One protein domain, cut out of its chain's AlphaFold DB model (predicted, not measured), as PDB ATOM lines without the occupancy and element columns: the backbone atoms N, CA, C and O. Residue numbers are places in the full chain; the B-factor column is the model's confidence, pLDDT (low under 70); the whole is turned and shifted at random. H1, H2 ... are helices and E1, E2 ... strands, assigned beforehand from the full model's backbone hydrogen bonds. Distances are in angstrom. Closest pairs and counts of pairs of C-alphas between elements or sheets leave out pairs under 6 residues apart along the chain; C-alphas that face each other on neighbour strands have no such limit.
ATOM      1  N   ARG A 131      12.358 -15.089 -23.994       65.94
ATOM      2  CA  ARG A 131      12.547 -16.183 -23.028       65.94
ATOM      3  C   ARG A 131      13.606 -15.889 -21.956       65.94
ATOM      4  O   ARG A 131      14.418 -16.750 -21.642       65.94
ATOM      5  N   SER A 132      13.623 -14.676 -21.410       71.69
ATOM      6  CA  SER A 132      14.467 -14.333 -20.262       71.69
ATOM      7  C   SER A 132      13.681 -13.493 -19.267       71.69
ATOM      8  O   SER A 132      12.902 -12.627 -19.663       71.69
ATOM      9  N   LEU A 133      13.911 -13.742 -17.980       70.50
ATOM     10  CA  LEU A 133      13.220 -13.086 -16.872       70.50
ATOM     11  C   LEU A 133      13.467 -11.567 -16.875       70.50
ATOM     12  O   LEU A 133      12.542 -10.782 -16.687       70.50
ATOM     13  N   GLU A 134      14.686 -11.147 -17.217       75.19
ATOM     14  CA  GLU A 134      15.057  -9.730 -17.346       75.19
ATOM     15  C   GLU A 134      14.370  -9.049 -18.540       75.19
ATOM     16  O   GLU A 134      13.980  -7.887 -18.457       75.19
ATOM     17  N   LYS A 135      14.112  -9.784 -19.633       78.00
ATOM     18  CA  LYS A 135      13.491  -9.210 -20.839       78.00
ATOM     19  C   LYS A 135      12.046  -8.757 -20.598       78.00
ATOM     20  O   LYS A 135      11.598  -7.812 -21.244       78.00
ATOM     21  N   PHE A 136      11.314  -9.400 -19.683       78.56
ATOM     22  CA  PHE A 136       9.970  -8.947 -19.296       78.56
ATOM     23  C   PHE A 136      10.011  -7.610 -18.560       78.56
ATOM     24  O   PHE A 136       9.170  -6.745 -18.811       78.56
ATOM     25  N   MET A 137      11.014  -7.423 -17.700       79.38
ATOM     26  CA  MET A 137      11.249  -6.148 -17.032       79.38
ATOM     27  C   MET A 137      11.618  -5.066 -18.053       79.38
ATOM     28  O   MET A 137      10.968  -4.025 -18.094       79.38
ATOM     29  N   ASP A 138      12.572  -5.327 -18.947       84.06
ATOM     30  CA  ASP A 138      12.962  -4.371 -19.993       84.06
ATOM     31  C   ASP A 138      11.766  -3.933 -20.852       84.06
ATOM     32  O   ASP A 138      11.598  -2.745 -21.144       84.06
ATOM     33  N   LEU A 139      10.881  -4.872 -21.208       84.75
ATOM     34  CA  LEU A 139       9.642  -4.564 -21.922       84.75
ATOM     35  C   LEU A 139       8.723  -3.629 -21.134       84.75
ATOM     36  O   LEU A 139       8.144  -2.718 -21.725       84.75
ATOM     37  N   GLY A 140       8.584  -3.822 -19.822       84.19
ATOM     38  CA  GLY A 140       7.785  -2.939 -18.973       84.19
ATOM     39  C   GLY A 140       8.306  -1.498 -18.971       84.19
ATOM     40  O   GLY A 140       7.516  -0.561 -19.131       84.19
ATOM     41  N   PHE A 141       9.630  -1.307 -18.906       85.25
ATOM     42  CA  PHE A 141      10.246   0.023 -19.016       85.25
ATOM     43  C   PHE A 141       9.988   0.634 -20.395       85.25
ATOM     44  O   PHE A 141       9.606   1.802 -20.492       85.25
ATOM     45  N   ILE A 142      10.136  -0.164 -21.456       87.62
ATOM     46  CA  ILE A 142       9.879   0.259 -22.836       87.62
ATOM     47  C   ILE A 142       8.418   0.700 -23.007       87.62
ATOM     48  O   ILE A 142       8.162   1.775 -23.549       87.62
ATOM     49  N   TYR A 143       7.449  -0.075 -22.513       87.38
ATOM     50  CA  TYR A 143       6.032   0.291 -22.587       87.38
ATOM     51  C   TYR A 143       5.707   1.550 -21.787       87.38
ATOM     52  O   TYR A 143       4.937   2.382 -22.273       87.38
ATOM     53  N   SER A 144       6.293   1.711 -20.598       86.31
ATOM     54  CA  SER A 144       6.122   2.937 -19.817       86.31
ATOM     55  C   SER A 144       6.676   4.154 -20.559       86.31
ATOM     56  O   SER A 144       5.993   5.170 -20.683       86.31
ATOM     57  N   ALA A 145       7.860   4.028 -21.163       86.06
ATOM     58  CA  ALA A 145       8.449   5.080 -21.986       86.06
ATOM     59  C   ALA A 145       7.604   5.409 -23.230       86.06
ATOM     60  O   ALA A 145       7.443   6.581 -23.558       86.06
ATOM     61  N   PHE A 146       7.023   4.407 -23.902       85.31
ATOM     62  CA  PHE A 146       6.174   4.626 -25.081       85.31
ATOM     63  C   PHE A 146       4.818   5.261 -24.758       85.31
ATOM     64  O   PHE A 146       4.266   5.963 -25.603       85.31
ATOM     65  N   ARG A 147       4.255   4.988 -23.576       84.25
ATOM     66  CA  ARG A 147       2.963   5.550 -23.142       84.25
ATOM     67  C   ARG A 147       3.107   6.868 -22.384       84.25
ATOM     68  O   ARG A 147       2.136   7.613 -22.289       84.25
ATOM     69  N   GLY A 148       4.285   7.137 -21.830       82.50
ATOM     70  CA  GLY A 148       4.564   8.331 -21.050       82.50
ATOM     71  C   GLY A 148       4.490   9.597 -21.898       82.50
ATOM     72  O   GLY A 148       5.163   9.724 -22.918       82.50
ATOM     73  N   THR A 149       3.702  10.567 -21.442       83.75
ATOM     74  CA  THR A 149       3.647  11.919 -22.015       83.75
ATOM     75  C   THR A 149       4.551  12.900 -21.270       83.75
ATOM     76  O   THR A 149       4.698  14.037 -21.699       83.75
ATOM     77  N   SER A 150       5.193  12.490 -20.177       83.25
ATOM     78  CA  SER A 150       6.139  13.297 -19.398       83.25
ATOM     79  C   SER A 150       7.472  12.572 -19.241       83.25
ATOM     80  O   SER A 150       7.511  11.342 -19.238       83.25
ATOM     81  N   LEU A 151       8.560  13.329 -19.066       83.56
ATOM     82  CA  LEU A 151       9.883  12.779 -18.763       83.56
ATOM     83  C   LEU A 151      10.337  13.184 -17.343       83.56
ATOM     84  O   LEU A 151      10.228  14.362 -16.984       83.56
ATOM     85  N   PRO A 152      10.877  12.245 -16.534       85.44
ATOM     86  CA  PRO A 152      11.019  10.807 -16.813       85.44
ATOM     87  C   PRO A 152       9.657  10.083 -16.917       85.44
ATOM     88  O   PRO A 152       8.676  10.571 -16.348       85.44
ATOM     89  N   PRO A 153       9.576   8.958 -17.658       83.00
ATOM     90  CA  PRO A 153       8.354   8.167 -17.734       83.00
ATOM     91  C   PRO A 153       8.014   7.581 -16.360       83.00
ATOM     92  O   PRO A 153       8.876   7.479 -15.484       83.00
ATOM     93  N   GLN A 154       6.752   7.200 -16.170       80.94
ATOM     94  CA  GLN A 154       6.297   6.624 -14.910       80.94
ATOM     95  C   GLN A 154       7.092   5.351 -14.578       80.94
ATOM     96  O   GLN A 154       7.331   4.509 -15.443       80.94
ATOM     97  N   ASP A 155       7.503   5.190 -13.323       81.81
ATOM     98  CA  ASP A 155       8.143   3.949 -12.892       81.81
ATOM     99  C   ASP A 155       7.127   2.797 -12.983       81.81
ATOM    100  O   ASP A 155       6.042   2.871 -12.406       81.81
ATOM    101  N   MET A 156       7.462   1.734 -13.723       78.69
ATOM    102  CA  MET A 156       6.558   0.592 -13.903       78.69
ATOM    103  C   MET A 156       6.256  -0.119 -12.578       78.69
ATOM    104  O   MET A 156       5.197  -0.724 -12.431       78.69
ATOM    105  N   TRP A 157       7.197  -0.071 -11.629       77.00
ATOM    106  CA  TRP A 157       7.061  -0.700 -10.318       77.00
ATOM    107  C   TRP A 157       6.211   0.143  -9.369       77.00
ATOM    108  O   TRP A 157       5.739  -0.357  -8.346       77.00
ATOM    109  N   TYR A 158       5.973   1.407  -9.739       72.88
ATOM    110  CA  TYR A 158       5.180   2.361  -8.985       72.88
ATOM    111  C   TYR A 158       3.953   2.822  -9.785       72.88
ATOM    112  O   TYR A 158       3.933   3.865 -10.449       72.88
ATOM    113  N   ALA A 159       2.875   2.039  -9.696       65.19
ATOM    114  CA  ALA A 159       1.600   2.392 -10.300       65.19
ATOM    115  C   ALA A 159       0.863   3.407  -9.410       65.19
ATOM    116  O   ALA A 159       0.096   3.043  -8.518       65.19
ATOM    117  N   GLN A 160       1.084   4.702  -9.646       61.78
ATOM    118  CA  GLN A 160       0.215   5.745  -9.107       61.78
ATOM    119  C   GLN A 160      -1.117   5.702  -9.865       61.78
ATOM    120  O   GLN A 160      -1.157   6.023 -11.052       61.78
ATOM    121  N   THR A 161      -2.206   5.289  -9.210       56.50
ATOM    122  CA  THR A 161      -3.559   5.483  -9.751       56.50
ATOM    123  C   THR A 161      -4.172   6.742  -9.152       56.50
ATOM    124  O   THR A 161      -4.074   6.992  -7.952       56.50
ATOM    125  N   THR A 162      -4.812   7.543 -10.003       55.78
ATOM    126  CA  THR A 162      -5.386   8.852  -9.657       55.78
ATOM    127  C   THR A 162      -6.495   8.753  -8.601       55.78
ATOM    128  O   THR A 162      -6.771   9.742  -7.933       55.78
ATOM    129  N   ASN A 163      -7.096   7.568  -8.411       49.50
ATOM    130  CA  ASN A 163      -8.292   7.393  -7.576       49.50
ATOM    131  C   ASN A 163      -8.153   6.372  -6.425       49.50
ATOM    132  O   ASN A 163      -9.004   6.364  -5.539       49.50
ATOM    133  N   HIS A 164      -7.112   5.526  -6.385       49.41
ATOM    134  CA  HIS A 164      -7.019   4.423  -5.407       49.41
ATOM    135  C   HIS A 164      -5.585   4.129  -4.933       49.41
ATOM    136  O   HIS A 164      -5.099   3.027  -5.137       49.41
ATOM    137  N   GLY A 165      -4.894   5.082  -4.298       54.62
ATOM    138  CA  GLY A 165      -3.557   4.840  -3.724       54.62
ATOM    139  C   GLY A 165      -2.492   4.420  -4.750       54.62
ATOM    140  O   GLY A 165      -2.766   4.216  -5.926       54.62
ATOM    141  N   ALA A 166      -1.230   4.330  -4.344       53.81
ATOM    142  CA  ALA A 166      -0.201   3.781  -5.222       53.81
ATOM    143  C   ALA A 166      -0.087   2.272  -4.979       53.81
ATOM    144  O   ALA A 166       0.174   1.854  -3.849       53.81
ATOM    145  N   PHE A 167      -0.278   1.460  -6.018       56.81
ATOM    146  CA  PHE A 167      -0.023   0.024  -5.939       56.81
ATOM    147  C   PHE A 167       1.409  -0.247  -6.400       56.81
ATOM    148  O   PHE A 167       1.807   0.116  -7.506       56.81
ATOM    149  N   PHE A 168       2.190  -0.878  -5.529       63.34
ATOM    150  CA  PHE A 168       3.548  -1.305  -5.838       63.34
ATOM    151  C   PHE A 168       3.491  -2.737  -6.363       63.34
ATOM    152  O   PHE A 168       2.985  -3.626  -5.675       63.34
ATOM    153  N   ILE A 169       4.012  -2.976  -7.563       64.25
ATOM    154  CA  ILE A 169       4.231  -4.343  -8.044       64.25
ATOM    155  C   ILE A 169       5.629  -4.743  -7.577       64.25
ATOM    156  O   ILE A 169       6.602  -4.056  -7.864       64.25
ATOM    157  N   ASN A 170       5.735  -5.827  -6.810       61.62
ATOM    158  CA  ASN A 170       7.029  -6.348  -6.375       61.62
ATOM    159  C   ASN A 170       7.566  -7.346  -7.417       61.62
ATOM    160  O   ASN A 170       6.823  -8.217  -7.872       61.62
ATOM    161  N   TYR A 171       8.849  -7.248  -7.772       57.06
ATOM    162  CA  TYR A 171       9.500  -8.097  -8.777       57.06
ATOM    163  C   TYR A 171       9.393  -9.603  -8.479       57.06
ATOM    164  O   TYR A 171       9.385 -10.404  -9.411       57.06
ATOM    165  N   TYR A 172       9.227  -9.997  -7.210       56.16
ATOM    166  CA  TYR A 172       9.017 -11.399  -6.827       56.16
ATOM    167  C   TYR A 172       7.729 -12.017  -7.388       56.16
ATOM    168  O   TYR A 172       7.684 -13.227  -7.588       56.16
ATOM    169  N   TYR A 173       6.700 -11.221  -7.701       58.38
ATOM    170  CA  TYR A 173       5.454 -11.738  -8.285       58.38
ATOM    171  C   TYR A 173       5.600 -12.191  -9.745       58.38
ATOM    172  O   TYR A 173       4.709 -12.857 -10.263       58.38
ATOM    173  N   LEU A 174       6.710 -11.853 -10.409       58.62
ATOM    174  CA  LEU A 174       6.997 -12.272 -11.785       58.62
ATOM    175  C   LEU A 174       7.827 -13.565 -11.861       58.62
ATOM    176  O   LEU A 174       8.074 -14.056 -12.957       58.62
ATOM    177  N   VAL A 175       8.268 -14.112 -10.720       53.34
ATOM    178  CA  VAL A 175       9.135 -15.307 -10.653       53.34
ATOM    179  C   VAL A 175       8.325 -16.615 -10.641       53.34
ATOM    180  O   VAL A 175       8.882 -17.684 -10.870       53.34
ATOM    181  N   THR A 176       7.012 -16.559 -10.403       49.16
ATOM    182  CA  THR A 176       6.176 -17.746 -10.146       49.16
ATOM    183  C   THR A 176       5.388 -18.286 -11.351       49.16
ATOM    184  O   THR A 176       4.439 -19.040 -11.141       49.16
ATOM    185  N   ILE A 177       5.742 -17.924 -12.592       47.22
ATOM    186  CA  ILE A 177       5.047 -18.380 -13.818       47.22
ATOM    187  C   ILE A 177       5.968 -19.234 -14.687       47.22
ATOM    188  O   ILE A 177       7.106 -18.786 -14.948       47.22
TER     189      ILE A 177
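What this domain is: This is residues 131 to 177 of the 177 residues of an uncharacterized protein of Candidatus Roizmanbacteria bacterium CG10_big_fil_rev_8_21_14_0_10_39_6 (UniProt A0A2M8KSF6). Picture an open, flat U: the long helix H1 makes one side, the chain turns back through residues 148 to 157, and the small strand hairpin of E1 and E2, followed by the short helix H2, makes the other side. Residues 146 to 151, at the turn where H1 ends, stick out, and the first and last printed residues lie toward the other end. The printed part has 47 residues, with two named helices and two named strands in the order H1, E1, E2, H2; the sheet's order is E1 - E2, antiparallel, and the class is mixed, helices and strands. It is only just loose, close to compact, with a radius of gyration of the C-alphas of 11.9 A, and it spans 31 by 23 by 12 A.

Where its parts are: Begin at Arg 131 and go two residues on to C-alpha 133 at (13.220, -13.086, -16.872). There H1 starts, and it runs through residues 133 to 147, 22.2 A from first to last C-alpha, ending at (2.963, 5.550, -23.142). After ten residues find E1, residues 158 to 160, 6.0 A long. Five residues further comes E2, residues 166 to 168, 6.3 A long. Look next for H2, residues 171 to 174, 5.7 A long, which ends at C-alpha 174 at (6.997, -12.272, -11.785).

How they stand to each other: Start with E1 and E2, a hairpin of antiparallel neighbour strands whose directions stand at 160 degrees. The C-alphas of Gln 160 and Ala 166 face each other at 4.4 A, and those of Tyr 158 and Phe 168 at 5.1 A. Between the strands, N 159 and O 167 are 3.1 A apart and N 167 and O 159 are 3.0 A apart, both within hydrogen-bond range. H1 is apart from E2, and E1 is apart from H2. H1 and H2 are only just apart, with their closest C-alphas at 8.1 A. Along H1, 10 of 11 O i to N i+4 pairs are within hydrogen-bond range; H2 is too short for such a pair, and its one O i to N i+3 pair is within range.

The domain as a whole: The two C-alphas farthest apart are those of Arg 131 and Asn 163, at 35.1 A, while the C-alphas of Arg 131 and Ile 177, the chain's last residue, are 12.1 A apart. The printed part has no cut. The links from E1 to E2 and from E2 to H2 are tight, the link from H1 to E1 is short, and no link is long. Residues 146 to 151, of which 146 and 147 belong to H1, stand free. The mean pLDDT of the printed part is 71.1; look for values under 70 at residue 131 and at residues 159 to 177, where the model's confidence is low.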